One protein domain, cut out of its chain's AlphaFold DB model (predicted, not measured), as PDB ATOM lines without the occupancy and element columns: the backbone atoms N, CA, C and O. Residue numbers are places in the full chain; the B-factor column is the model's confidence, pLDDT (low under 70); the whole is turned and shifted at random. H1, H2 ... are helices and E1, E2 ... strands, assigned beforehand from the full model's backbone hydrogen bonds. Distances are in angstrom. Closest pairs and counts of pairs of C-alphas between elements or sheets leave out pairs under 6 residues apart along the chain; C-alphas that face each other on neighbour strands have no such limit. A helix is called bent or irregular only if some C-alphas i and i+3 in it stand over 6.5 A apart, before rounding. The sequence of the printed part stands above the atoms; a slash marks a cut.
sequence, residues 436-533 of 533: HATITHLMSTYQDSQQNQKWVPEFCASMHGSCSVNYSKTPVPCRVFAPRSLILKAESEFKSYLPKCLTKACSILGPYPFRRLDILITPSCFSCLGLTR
ATOM      1  N   HIS A 436     176.564 121.280 173.681       95.44
ATOM      2  CA  HIS A 436     175.440 120.453 174.109       95.44
ATOM      3  C   HIS A 436     174.993 120.749 175.539       95.44
ATOM      4  O   HIS A 436     175.796 121.099 176.402       95.44
ATOM      5  N   ALA A 437     173.701 120.552 175.784       94.00
ATOM      6  CA  ALA A 437     173.074 120.656 177.089       94.00
ATOM      7  C   ALA A 437     172.366 119.337 177.420       94.00
ATOM      8  O   ALA A 437     171.553 118.831 176.640       94.00
ATOM      9  N   THR A 438     172.675 118.775 178.588       91.56
ATOM     10  CA  THR A 438     172.028 117.557 179.085       91.56
ATOM     11  C   THR A 438     170.658 117.900 179.655       91.56
ATOM     12  O   THR A 438     170.537 118.632 180.637       91.56
ATOM     13  N   ILE A 439     169.610 117.333 179.063       87.50
ATOM     14  CA  ILE A 439     168.234 117.473 179.536       87.50
ATOM     15  C   ILE A 439     168.022 116.481 180.684       87.50
ATOM     16  O   ILE A 439     167.472 115.393 180.511       87.50
ATOM     17  N   THR A 440     168.520 116.851 181.865       66.81
ATOM     18  CA  THR A 440     168.472 116.034 183.084       66.81
ATOM     19  C   THR A 440     167.031 115.788 183.526       66.81
ATOM     20  O   THR A 440     166.419 116.606 184.214       66.81
ATOM     21  N   HIS A 441     166.486 114.633 183.148       58.62
ATOM     22  CA  HIS A 441     165.167 114.190 183.586       58.62
ATOM     23  C   HIS A 441     165.264 113.587 184.990       58.62
ATOM     24  O   HIS A 441     165.571 112.408 185.159       58.62
ATOM     25  N   LEU A 442     164.994 114.404 186.011       47.81
ATOM     26  CA  LEU A 442     164.683 113.921 187.358       47.81
ATOM     27  C   LEU A 442     163.323 113.203 187.337       47.81
ATOM     28  O   LEU A 442     162.311 113.740 187.787       47.81
ATOM     29  N   MET A 443     163.296 111.968 186.825       47.50
ATOM     30  CA  MET A 443     162.159 111.077 187.029       47.50
ATOM     31  C   MET A 443     162.054 110.756 188.518       47.50
ATOM     32  O   MET A 443     162.844 109.989 189.066       47.50
ATOM     33  N   SER A 444     161.049 111.339 189.167       41.66
ATOM     34  CA  SER A 444     160.633 110.985 190.520       41.66
ATOM     35  C   SER A 444     160.178 109.525 190.548       41.66
ATOM     36  O   SER A 444     159.039 109.235 190.186       41.66
ATOM     37  N   THR A 445     161.098 108.632 190.923       39.25
ATOM     38  CA  THR A 445     160.881 107.236 191.346       39.25
ATOM     39  C   THR A 445     159.581 106.604 190.840       39.25
ATOM     40  O   THR A 445     158.654 106.369 191.618       39.25
ATOM     41  N   TYR A 446     159.529 106.263 189.550       43.00
ATOM     42  CA  TYR A 446     158.686 105.137 189.158       43.00
ATOM     43  C   TYR A 446     159.300 103.919 189.852       43.00
ATOM     44  O   TYR A 446     160.464 103.605 189.600       43.00
ATOM     45  N   GLN A 447     158.602 103.343 190.834       41.28
ATOM     46  CA  GLN A 447     159.191 102.273 191.633       41.28
ATOM     47  C   GLN A 447     159.445 101.057 190.748       41.28
ATOM     48  O   GLN A 447     158.586 100.653 189.963       41.28
ATOM     49  N   ASP A 448     160.638 100.486 190.894       41.16
ATOM     50  CA  ASP A 448     161.117  99.343 190.121       41.16
ATOM     51  C   ASP A 448     160.453  98.055 190.645       41.16
ATOM     52  O   ASP A 448     161.038  97.237 191.356       41.16
ATOM     53  N   SER A 449     159.147  97.942 190.391       40.53
ATOM     54  CA  SER A 449     158.285  96.866 190.867       40.53
ATOM     55  C   SER A 449     157.503  96.257 189.705       40.53
ATOM     56  O   SER A 449     156.518  96.820 189.236       40.53
ATOM     57  N   GLN A 450     157.920  95.049 189.314       42.66
ATOM     58  CA  GLN A 450     157.228  94.148 188.384       42.66
ATOM     59  C   GLN A 450     157.194  94.540 186.897       42.66
ATOM     60  O   GLN A 450     156.169  94.370 186.239       42.66
ATOM     61  N   GLN A 451     158.340  94.903 186.305       45.34
ATOM     62  CA  GLN A 451     158.504  94.698 184.856       45.34
ATOM     63  C   GLN A 451     159.870  94.154 184.419       45.34
ATOM     64  O   GLN A 451     160.437  94.550 183.408       45.34
ATOM     65  N   ASN A 452     160.308  93.086 185.092       39.94
ATOM     66  CA  ASN A 452     161.334  92.162 184.581       39.94
ATOM     67  C   ASN A 452     160.805  91.282 183.412       39.94
ATOM     68  O   ASN A 452     161.280  90.171 183.176       39.94
ATOM     69  N   GLN A 453     159.769  91.750 182.704       44.31
ATOM     70  CA  GLN A 453     159.279  91.136 181.479       44.31
ATOM     71  C   GLN A 453     160.200  91.568 180.344       44.31
ATOM     72  O   GLN A 453     160.316  92.753 180.036       44.31
ATOM     73  N   LYS A 454     160.837  90.588 179.701       48.56
ATOM     74  CA  LYS A 454     161.619  90.781 178.480       48.56
ATOM     75  C   LYS A 454     160.670  91.142 177.331       48.56
ATOM     76  O   LYS A 454     160.318  90.277 176.534       48.56
ATOM     77  N   TRP A 455     160.228  92.399 177.270       44.94
ATOM     78  CA  TRP A 455     159.493  92.909 176.117       44.94
ATOM     79  C   TRP A 455     160.396  92.782 174.890       44.94
ATOM     80  O   TRP A 455     161.573  93.155 174.919       44.94
ATOM     81  N   VAL A 456     159.863  92.197 173.827       50.75
ATOM     82  CA  VAL A 456     160.517  92.061 172.527       50.75
ATOM     83  C   VAL A 456     159.448  92.448 171.511       50.75
ATOM     84  O   VAL A 456     158.374  91.845 171.553       50.75
ATOM     85  N   PRO A 457     159.689  93.431 170.624       50.75
ATOM     86  CA  PRO A 457     158.771  93.713 169.528       50.75
ATOM     87  C   PRO A 457     158.514  92.429 168.738       50.75
ATOM     88  O   PRO A 457     159.461  91.701 168.444       50.75
ATOM     89  N   GLU A 458     157.264  92.147 168.379       47.94
ATOM     90  CA  GLU A 458     156.860  90.858 167.795       47.94
ATOM     91  C   GLU A 458     157.654  90.505 166.518       47.94
ATOM     92  O   GLU A 458     158.121  89.379 166.349       47.94
ATOM     93  N   PHE A 459     157.967  91.520 165.704       46.38
ATOM     94  CA  PHE A 459     158.886  91.445 164.561       46.38
ATOM     95  C   PHE A 459     160.300  90.930 164.915       46.38
ATOM     96  O   PHE A 459     160.905  90.162 164.169       46.38
ATOM     97  N   CYS A 460     160.833  91.313 166.077       43.06
ATOM     98  CA  CYS A 460     162.161  90.898 166.537       43.06
ATOM     99  C   CYS A 460     162.185  89.468 167.114       43.06
ATOM    100  O   CYS A 460     163.265  88.895 167.285       43.06
ATOM    101  N   ALA A 461     161.017  88.886 167.411       43.97
ATOM    102  CA  ALA A 461     160.896  87.507 167.875       43.97
ATOM    103  C   ALA A 461     160.892  86.493 166.716       43.97
ATOM    104  O   ALA A 461     161.452  85.408 166.864       43.97
ATOM    105  N   SER A 462     160.303  86.842 165.565       43.34
ATOM    106  CA  SER A 462     160.066  85.905 164.458       43.34
ATOM    107  C   SER A 462     161.257  85.705 163.512       43.34
ATOM    108  O   SER A 462     161.492  84.576 163.087       43.34
ATOM    109  N   MET A 463     162.025  86.755 163.190       41.19
ATOM    110  CA  MET A 463     163.032  86.689 162.110       41.19
ATOM    111  C   MET A 463     164.463  86.325 162.535       41.19
ATOM    112  O   MET A 463     165.195  85.727 161.747       41.19
ATOM    113  N   HIS A 464     164.903  86.674 163.753       45.59
ATOM    114  CA  HIS A 464     166.340  86.623 164.102       45.59
ATOM    115  C   HIS A 464     166.698  85.929 165.431       45.59
ATOM    116  O   HIS A 464     167.874  85.891 165.798       45.59
ATOM    117  N   GLY A 465     165.724  85.361 166.157       37.16
ATOM    118  CA  GLY A 465     165.914  84.393 167.259       37.16
ATOM    119  C   GLY A 465     166.688  84.842 168.516       37.16
ATOM    120  O   GLY A 465     166.662  84.152 169.530       37.16
ATOM    121  N   SER A 466     167.378  85.983 168.480       45.62
ATOM    122  CA  SER A 466     168.331  86.427 169.509       45.62
ATOM    123  C   SER A 466     168.308  87.943 169.752       45.62
ATOM    124  O   SER A 466     169.190  88.471 170.433       45.62
ATOM    125  N   CYS A 467     167.283  88.642 169.244       43.28
ATOM    126  CA  CYS A 467     167.108  90.089 169.386       43.28
ATOM    127  C   CYS A 467     167.090  90.506 170.867       43.28
ATOM    128  O   CYS A 467     166.100  90.355 171.586       43.28
ATOM    129  N   SER A 468     168.238  90.993 171.335       49.34
ATOM    130  CA  SER A 468     168.510  91.291 172.741       49.34
ATOM    131  C   SER A 468     168.505  92.800 172.947       49.34
ATOM    132  O   SER A 468     169.542  93.409 173.213       49.34
ATOM    133  N   VAL A 469     167.324  93.403 172.772       53.12
ATOM    134  CA  VAL A 469     167.113  94.839 172.987       53.12
ATOM    135  C   VAL A 469     167.444  95.166 174.441       53.12
ATOM    136  O   VAL A 469     166.744  94.764 175.369       53.12
ATOM    137  N   ASN A 470     168.558  95.863 174.639       57.56
ATOM    138  CA  ASN A 470     169.017  96.312 175.946       57.56
ATOM    139  C   ASN A 470     168.588  97.773 176.114       57.56
ATOM    140  O   ASN A 470     169.362  98.684 175.798       57.56
ATOM    141  N   TYR A 471     167.314  97.928 176.498       62.06
ATOM    142  CA  TYR A 471     166.575  99.183 176.666       62.06
ATOM    143  C   TYR A 471     167.338 100.215 177.505       62.06
ATOM    144  O   TYR A 471     168.170  99.866 178.347       62.06
ATOM    145  N   SER A 472     167.031 101.502 177.317       59.47
ATOM    146  CA  SER A 472     167.568 102.518 178.225       59.47
ATOM    147  C   SER A 472     167.037 102.306 179.641       59.47
ATOM    148  O   SER A 472     165.856 102.009 179.838       59.47
ATOM    149  N   LYS A 473     167.892 102.520 180.643       62.72
ATOM    150  CA  LYS A 473     167.425 102.675 182.023       62.72
ATOM    151  C   LYS A 473     166.645 103.983 182.103       62.72
ATOM    152  O   LYS A 473     167.153 105.015 181.684       62.72
ATOM    153  N   THR A 474     165.444 103.968 182.667       63.00
ATOM    154  CA  THR A 474     164.732 105.210 182.997       63.00
ATOM    155  C   THR A 474     165.465 105.942 184.129       63.00
ATOM    156  O   THR A 474     165.735 105.303 185.149       63.00
ATOM    157  N   PRO A 475     165.764 107.251 184.018       71.31
ATOM    158  CA  PRO A 475     165.454 108.165 182.911       71.31
ATOM    159  C   PRO A 475     166.371 108.005 181.686       71.31
ATOM    160  O   PRO A 475     167.589 107.931 181.822       71.31
ATOM    161  N   VAL A 476     165.781 108.067 180.485       80.62
ATOM    162  CA  VAL A 476     166.528 108.069 179.213       80.62
ATOM    163  C   VAL A 476     167.496 109.266 179.177       80.62
ATOM    164  O   VAL A 476     167.031 110.405 179.279       80.62
ATOM    165  N   PRO A 477     168.815 109.060 178.987       84.94
ATOM    166  CA  PRO A 477     169.774 110.140 178.771       84.94
ATOM    167  C   PRO A 477     169.410 110.960 177.531       84.94
ATOM    168  O   PRO A 477     169.331 110.419 176.426       84.94
ATOM    169  N   CYS A 478     169.188 112.260 177.722       89.38
ATOM    170  CA  CYS A 478     168.759 113.184 176.675       89.38
ATOM    171  C   CYS A 478     169.738 114.350 176.548       89.38
ATOM    172  O   CYS A 478     170.075 114.978 177.556       89.38
ATOM    173  N   ARG A 479     170.164 114.678 175.326       92.88
ATOM    174  CA  ARG A 479     171.086 115.792 175.054       92.88
ATOM    175  C   ARG A 479     170.608 116.601 173.858       92.88
ATOM    176  O   ARG A 479     170.219 116.032 172.840       92.88
ATOM    177  N   VAL A 480     170.651 117.923 173.970       95.44
ATOM    178  CA  VAL A 480     170.348 118.841 172.865       95.44
ATOM    179  C   VAL A 480     171.644 119.511 172.429       95.44
ATOM    180  O   VAL A 480     172.376 120.013 173.275       95.44
ATOM    181  N   PHE A 481     171.916 119.502 171.128       97.31
ATOM    182  CA  PHE A 481     173.091 120.075 170.479       97.31
ATOM    183  C   PHE A 481     172.681 121.274 169.624       97.31
ATOM    184  O   PHE A 481     171.713 121.191 168.864       97.31
ATOM    185  N   ALA A 482     173.421 122.376 169.720       97.62
ATOM    186  CA  ALA A 482     173.148 123.594 168.961       97.62
ATOM    187  C   ALA A 482     174.412 124.463 168.808       97.62
ATOM    188  O   ALA A 482     175.371 124.288 169.568       97.62
ATOM    189  N   PRO A 483     174.409 125.442 167.882       97.50
ATOM    190  CA  PRO A 483     175.370 126.542 167.893       97.50
ATOM    191  C   PRO A 483     175.363 127.291 169.236       97.50
ATOM    192  O   PRO A 483     174.356 127.306 169.960       97.50
ATOM    193  N   ARG A 484     176.486 127.924 169.575       96.94
ATOM    194  CA  ARG A 484     176.745 128.533 170.888       96.94
ATOM    195  C   ARG A 484     175.778 129.674 171.216       96.94
ATOM    196  O   ARG A 484     175.440 129.846 172.385       96.94
ATOM    197  N   SER A 485     175.275 130.424 170.229       97.06
ATOM    198  CA  SER A 485     174.236 131.441 170.493       97.06
ATOM    199  C   SER A 485     172.872 130.851 170.882       97.06
ATOM    200  O   SER A 485     172.083 131.516 171.558       97.06
ATOM    201  N   LEU A 486     172.583 129.607 170.482       97.06
ATOM    202  CA  LEU A 486     171.265 128.984 170.625       97.06
ATOM    203  C   LEU A 486     171.164 127.995 171.787       97.06
ATOM    204  O   LEU A 486     170.049 127.741 172.248       97.06
ATOM    205  N   ILE A 487     172.277 127.446 172.281       96.94
ATOM    206  CA  ILE A 487     172.253 126.305 173.211       96.94
ATOM    207  C   ILE A 487     171.455 126.564 174.502       96.94
ATOM    208  O   ILE A 487     170.674 125.709 174.916       96.94
ATOM    209  N   LEU A 488     171.541 127.767 175.083       95.88
ATOM    210  CA  LEU A 488     170.773 128.144 176.283       95.88
ATOM    211  C   LEU A 488     169.262 128.253 176.015       95.88
ATOM    212  O   LEU A 488     168.445 127.902 176.870       95.88
ATOM    213  N   LYS A 489     168.871 128.721 174.822       95.12
ATOM    214  CA  LYS A 489     167.463 128.770 174.406       95.12
ATOM    215  C   LYS A 489     166.935 127.355 174.160       95.12
ATOM    216  O   LYS A 489     165.857 127.018 174.647       95.12
ATOM    217  N   ALA A 490     167.716 126.532 173.464       94.06
ATOM    218  CA  ALA A 490     167.381 125.145 173.180       94.06
ATOM    219  C   ALA A 490     167.238 124.319 174.473       94.06
ATOM    220  O   ALA A 490     166.259 123.590 174.620       94.06
ATOM    221  N   GLU A 491     168.133 124.485 175.456       94.38
ATOM    222  CA  GLU A 491     167.953 123.869 176.777       94.38
ATOM    223  C   GLU A 491     166.623 124.311 177.407       94.38
ATOM    224  O   GLU A 491     165.821 123.461 177.783       94.38
ATOM    225  N   SER A 492     166.358 125.621 177.478       92.25
ATOM    226  CA  SER A 492     165.150 126.177 178.106       92.25
ATOM    227  C   SER A 492     163.850 125.597 177.526       92.25
ATOM    228  O   SER A 492     162.966 125.167 178.274       92.25
ATOM    229  N   GLU A 493     163.752 125.509 176.196       92.00
ATOM    230  CA  GLU A 493     162.585 124.957 175.501       92.00
ATOM    231  C   GLU A 493     162.440 123.444 175.760       92.00
ATOM    232  O   GLU A 493     161.427 122.995 176.318       92.00
ATOM    233  N   PHE A 494     163.468 122.648 175.442       91.50
ATOM    234  CA  PHE A 494     163.395 121.184 175.520       91.50
ATOM    235  C   PHE A 494     163.304 120.648 176.956       91.50
ATOM    236  O   PHE A 494     162.602 119.660 177.187       91.50
ATOM    237  N   LYS A 495     163.924 121.311 177.941       89.12
ATOM    238  CA  LYS A 495     163.916 120.920 179.367       89.12
ATOM    239  C   LYS A 495     162.518 120.864 179.975       89.12
ATOM    240  O   LYS A 495     162.269 120.066 180.876       89.12
ATOM    241  N   SER A 496     161.589 121.666 179.458       81.75
ATOM    242  CA  SER A 496     160.195 121.684 179.911       81.75
ATOM    243  C   SER A 496     159.295 120.649 179.215       81.75
ATOM    244  O   SER A 496     158.217 120.337 179.732       81.75
ATOM    245  N   TYR A 497     159.711 120.140 178.050       86.38
ATOM    246  CA  TYR A 497     158.857 119.430 177.092       86.38
ATOM    247  C   TYR A 497     159.285 117.971 176.892       86.38
ATOM    248  O   TYR A 497     158.493 117.057 177.128       86.38
ATOM    249  N   LEU A 498     160.556 117.737 176.556       88.25
ATOM    250  CA  LEU A 498     161.094 116.415 176.227       88.25
ATOM    251  C   LEU A 498     160.907 115.373 177.353       88.25
ATOM    252  O   LEU A 498     160.450 114.268 177.046       88.25
ATOM    253  N   PRO A 499     161.125 115.703 178.648       85.94
ATOM    254  CA  PRO A 499     160.810 114.801 179.759       85.94
ATOM    255  C   PRO A 499     159.353 114.317 179.780       85.94
ATOM    256  O   PRO A 499     159.090 113.149 180.064       85.94
ATOM    257  N   LYS A 500     158.395 115.197 179.456       86.75
ATOM    258  CA  LYS A 500     156.957 114.873 179.445       86.75
ATOM    259  C   LYS A 500     156.607 113.986 178.255       86.75
ATOM    260  O   LYS A 500     155.872 113.014 178.423       86.75
ATOM    261  N   CYS A 501     157.156 114.294 177.080       88.75
ATOM    262  CA  CYS A 501     156.958 113.513 175.861       88.75
ATOM    263  C   CYS A 501     157.472 112.081 176.021       88.75
ATOM    264  O   CYS A 501     156.731 111.147 175.730       88.75
ATOM    265  N   LEU A 502     158.685 111.899 176.555       86.25
ATOM    266  CA  LEU A 502     159.250 110.569 176.799       86.25
ATOM    267  C   LEU A 502     158.459 109.794 177.855       86.25
ATOM    268  O   LEU A 502     158.081 108.655 177.597       86.25
ATOM    269  N   THR A 503     158.116 110.407 178.995       84.25
ATOM    270  CA  THR A 503     157.251 109.757 179.996       84.25
ATOM    271  C   THR A 503     155.913 109.324 179.383       84.25
ATOM    272  O   THR A 503     155.460 108.204 179.624       84.25
ATOM    273  N   LYS A 504     155.279 110.173 178.559       88.81
ATOM    274  CA  LYS A 504     153.984 109.851 177.946       88.81
ATOM    275  C   LYS A 504     154.100 108.775 176.863       88.81
ATOM    276  O   LYS A 504     153.278 107.861 176.867       88.81
ATOM    277  N   ALA A 505     155.124 108.830 176.011       87.75
ATOM    278  CA  ALA A 505     155.408 107.801 175.013       87.75
ATOM    279  C   ALA A 505     155.657 106.441 175.683       87.75
ATOM    280  O   ALA A 505     154.966 105.477 175.361       87.75
ATOM    281  N   CYS A 506     156.536 106.384 176.690       83.62
ATOM    282  CA  CYS A 506     156.812 105.151 177.429       83.62
ATOM    283  C   CYS A 506     155.567 104.577 178.125       83.62
ATOM    284  O   CYS A 506     155.389 103.364 178.158       83.62
ATOM    285  N   SER A 507     154.662 105.428 178.630       82.94
ATOM    286  CA  SER A 507     153.405 104.975 179.254       82.94
ATOM    287  C   SER A 507     152.354 104.416 178.280       82.94
ATOM    288  O   SER A 507     151.316 103.937 178.730       82.94
ATOM    289  N   ILE A 508     152.582 104.522 176.965       88.38
ATOM    290  CA  ILE A 508     151.673 104.028 175.915       88.38
ATOM    291  C   ILE A 508     152.325 102.891 175.122       88.38
ATOM    292  O   ILE A 508     151.670 101.896 174.833       88.38
ATOM    293  N   LEU A 509     153.602 103.042 174.762       85.81
ATOM    294  CA  LEU A 509     154.316 102.177 173.816       85.81
ATOM    295  C   LEU A 509     155.297 101.199 174.487       85.81
ATOM    296  O   LEU A 509     155.894 100.376 173.802       85.81
ATOM    297  N   GLY A 510     155.475 101.285 175.810       81.81
ATOM    298  CA  GLY A 510     156.487 100.522 176.542       81.81
ATOM    299  C   GLY A 510     157.871 101.195 176.563       81.81
ATOM    300  O   GLY A 510     158.014 102.344 176.138       81.81
ATOM    301  N   PRO A 511     158.901 100.524 177.113       80.12
ATOM    302  CA  PRO A 511     160.214 101.125 177.349       80.12
ATOM    303  C   PRO A 511     160.902 101.645 176.080       80.12
ATOM    304  O   PRO A 511     160.935 100.976 175.048       80.12
ATOM    305  N   TYR A 512     161.522 102.825 176.175       83.44
ATOM    306  CA  TYR A 512     162.245 103.441 175.060       83.44
ATOM    307  C   TYR A 512     163.436 102.557 174.606       83.44
ATOM    308  O   TYR A 512     164.299 102.225 175.430       83.44
ATOM    309  N   PRO A 513     163.501 102.148 173.319       78.00
ATOM    310  CA  PRO A 513     164.384 101.066 172.869       78.00
ATOM    311  C   PRO A 513     165.859 101.463 172.739       78.00
ATOM    312  O   PRO A 513     166.740 100.631 172.952       78.00
ATOM    313  N   PHE A 514     166.148 102.727 172.422       84.06
ATOM    314  CA  PHE A 514     167.516 103.227 172.263       84.06
ATOM    315  C   PHE A 514     168.093 103.680 173.602       84.06
ATOM    316  O   PHE A 514     167.388 104.254 174.424       84.06
ATOM    317  N   ARG A 515     169.396 103.492 173.836       83.19
ATOM    318  CA  ARG A 515     169.996 103.787 175.154       83.19
ATOM    319  C   ARG A 515     170.070 105.285 175.487       83.19
ATOM    320  O   ARG A 515     170.242 105.599 176.660       83.19
ATOM    321  N   ARG A 516     169.914 106.180 174.503       88.06
ATOM    322  CA  ARG A 516     169.984 107.653 174.608       88.06
ATOM    323  C   ARG A 516     169.084 108.334 173.564       88.06
ATOM    324  O   ARG A 516     168.655 107.683 172.611       88.06
ATOM    325  N   LEU A 517     168.857 109.639 173.712       90.31
ATOM    326  CA  LEU A 517     168.251 110.509 172.699       90.31
ATOM    327  C   LEU A 517     169.075 111.799 172.548       90.31
ATOM    328  O   LEU A 517     169.062 112.661 173.425       90.31
ATOM    329  N   ASP A 518     169.772 111.930 171.420       93.00
ATOM    330  CA  ASP A 518     170.433 113.174 171.014       93.00
ATOM    331  C   ASP A 518     169.521 113.942 170.039       93.00
ATOM    332  O   ASP A 518     168.930 113.342 169.141       93.00
ATOM    333  N   ILE A 519     169.425 115.264 170.188       94.06
ATOM    334  CA  ILE A 519     168.665 116.160 169.301       94.06
ATOM    335  C   ILE A 519     169.610 117.248 168.788       94.06
ATOM    336  O   ILE A 519     170.233 117.929 169.595       94.06
ATOM    337  N   LEU A 520     169.695 117.449 167.470       95.19
ATOM    338  CA  LEU A 520     170.474 118.530 166.851       95.19
ATOM    339  C   LEU A 520     169.550 119.630 166.312       95.19
ATOM    340  O   LEU A 520     168.658 119.357 165.511       95.19
ATOM    341  N   ILE A 521     169.808 120.881 166.695       94.88
ATOM    342  CA  ILE A 521     169.129 122.065 166.153       94.88
ATOM    343  C   ILE A 521     169.795 122.484 164.832       94.88
ATOM    344  O   ILE A 521     170.635 123.385 164.786       94.88
ATOM    345  N   THR A 522     169.429 121.797 163.747       92.44
ATOM    346  CA  THR A 522     169.945 122.052 162.392       92.44
ATOM    347  C   THR A 522     169.611 123.463 161.876       92.44
ATOM    348  O   THR A 522     168.616 124.052 162.307       92.44
ATOM    349  N   PRO A 523     170.366 123.998 160.897       92.00
ATOM    350  CA  PRO A 523     170.056 125.278 160.257       92.00
ATOM    351  C   PRO A 523     168.702 125.257 159.531       92.00
ATOM    352  O   PRO A 523     168.260 124.218 159.042       92.00
ATOM    353  N   SER A 524     168.077 126.429 159.372       86.81
ATOM    354  CA  SER A 524     166.721 126.604 158.806       86.81
ATOM    355  C   SER A 524     166.522 126.086 157.377       86.81
ATOM    356  O   SER A 524     165.391 125.973 156.915       86.81
ATOM    357  N   CYS A 525     167.600 125.752 156.666       84.00
ATOM    358  CA  CYS A 525     167.545 125.136 155.345       84.00
ATOM    359  C   CYS A 525     167.366 123.602 155.377       84.00
ATOM    360  O   CYS A 525     167.467 122.962 154.324       84.00
ATOM    361  N   PHE A 526     167.151 122.994 156.549       81.75
ATOM    362  CA  PHE A 526     166.776 121.586 156.666       81.75
ATOM    363  C   PHE A 526     165.409 121.340 156.004       81.75
ATOM    364  O   PHE A 526     164.487 122.136 156.136       81.75
ATOM    365  N   SER A 527     165.289 120.263 155.226       70.00
ATOM    366  CA  SER A 527     164.173 120.052 154.285       70.00
ATOM    367  C   SER A 527     162.890 119.483 154.907       70.00
ATOM    368  O   SER A 527     161.939 119.190 154.190       70.00
ATOM    369  N   CYS A 528     162.865 119.291 156.221       71.88
ATOM    370  CA  CYS A 528     161.727 118.787 156.982       71.88
ATOM    371  C   CYS A 528     161.778 119.336 158.418       71.88
ATOM    372  O   CYS A 528     162.802 119.856 158.851       71.88
ATOM    373  N   LEU A 529     160.685 119.205 159.178       66.81
ATOM    374  CA  LEU A 529     160.612 119.685 160.572       66.81
ATOM    375  C   LEU A 529     161.488 118.882 161.556       66.81
ATOM    376  O   LEU A 529     161.683 119.298 162.694       66.81
ATOM    377  N   GLY A 530     161.991 117.723 161.136       70.19
ATOM    378  CA  GLY A 530     162.814 116.828 161.938       70.19
ATOM    379  C   GLY A 530     163.096 115.527 161.192       70.19
ATOM    380  O   GLY A 530     162.463 115.232 160.175       70.19
ATOM    381  N   LEU A 531     164.062 114.755 161.686       72.62
ATOM    382  CA  LEU A 531     164.496 113.498 161.086       72.62
ATOM    383  C   LEU A 531     164.790 112.482 162.196       72.62
ATOM    384  O   LEU A 531     165.772 112.619 162.918       72.62
ATOM    385  N   THR A 532     163.929 111.477 162.337       70.38
ATOM    386  CA  THR A 532     164.087 110.371 163.296       70.38
ATOM    387  C   THR A 532     164.893 109.242 162.663       70.38
ATOM    388  O   THR A 532     164.510 108.752 161.596       70.38
ATOM    389  N   ARG A 533     166.007 108.862 163.293       54.84
ATOM    390  CA  ARG A 533     167.048 107.972 162.765       54.84
ATOM    391  C   ARG A 533     167.673 107.170 163.906       54.84
ATOM    392  O   ARG A 533     167.934 107.806 164.952       54.84
TER     393      ARG A 533
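Overview. This is residues 436 to 533 of the 533 residues of an uncharacterized protein of Octopus bimaculoides (UniProt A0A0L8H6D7). What does the model look like? A small sheet of three short strands has one arm of the bent helix H2, H2a, over one face, while its other arm, H2b, runs on past the sheet; a long loop, residues 439 to 457, swings out to the tiny helix H1, far from the sheet, and residues 463 to 477 lead back. What is it made of? The 98 printed residues, under half of them in named elements, hold E1, H1, E2, H2, E3 in chain order, a mixed class, with a mixed sheet E1, E2, E3. It is loose, radius of gyration of the C-alphas 16.1 A, spanning 46 by 33 by 19 A.

Along the chain. Where are the strands? E1 is residues 436 to 438, 6.7 A, from C-alpha 436 at (175.440, 120.453, 174.109); E2 is 478 to 482, 13.7 A; E3 is 517 to 520, 10.2 A, ending at C-alpha 520 (170.474, 118.530, 166.851). Where are the helices? H1 is 458 to 462, 6.8 A. H2, 487 to 509, was assigned as one helix by its hydrogen bonds but is bent, C-alphas 496 and 499 being 6.9 A apart: H2a is 487 to 496, 14.5 A, and H2b 499 to 509, 15.4 A.

Arrangement. How do the strands pair? E1 and E2 are antiparallel, N 437 to O 480 at 2.9 A; E2 and E3 are parallel, N 481 to O 519 at 2.8 A. Where do the helices stand? In two layers, a helix on one face of a sheet, H2a is over E1 and E2 at a height over the sheet of 8.6 A, the closest C-alphas of E2 and H2a being Val 480 and Glu 491, 6.8 A. H2b stands at a steep tilt of 47 degrees to H2a and is not on the sheet, nor is H1. E2, H2, E3 form a strand-helix-strand unit, parallel neighbour strands with a helix between, its crossover left-handed. Are the helix backbones in range? Every O i to N i+4 pair is within hydrogen-bond range in H1 and H2b, and 5 of 6 in H2a.

Size, cuts and confidence. How large is it? The two C-alphas farthest apart, Ser 462 and Ser 485, are 48.1 A apart; the printed part has no cut, and the links E1 to H1 and H1 to E2 are long. Where is confidence low? Residues 440 to 474, 529 and 533 are under 70, with a mean pLDDT of 73.0 for the printed part.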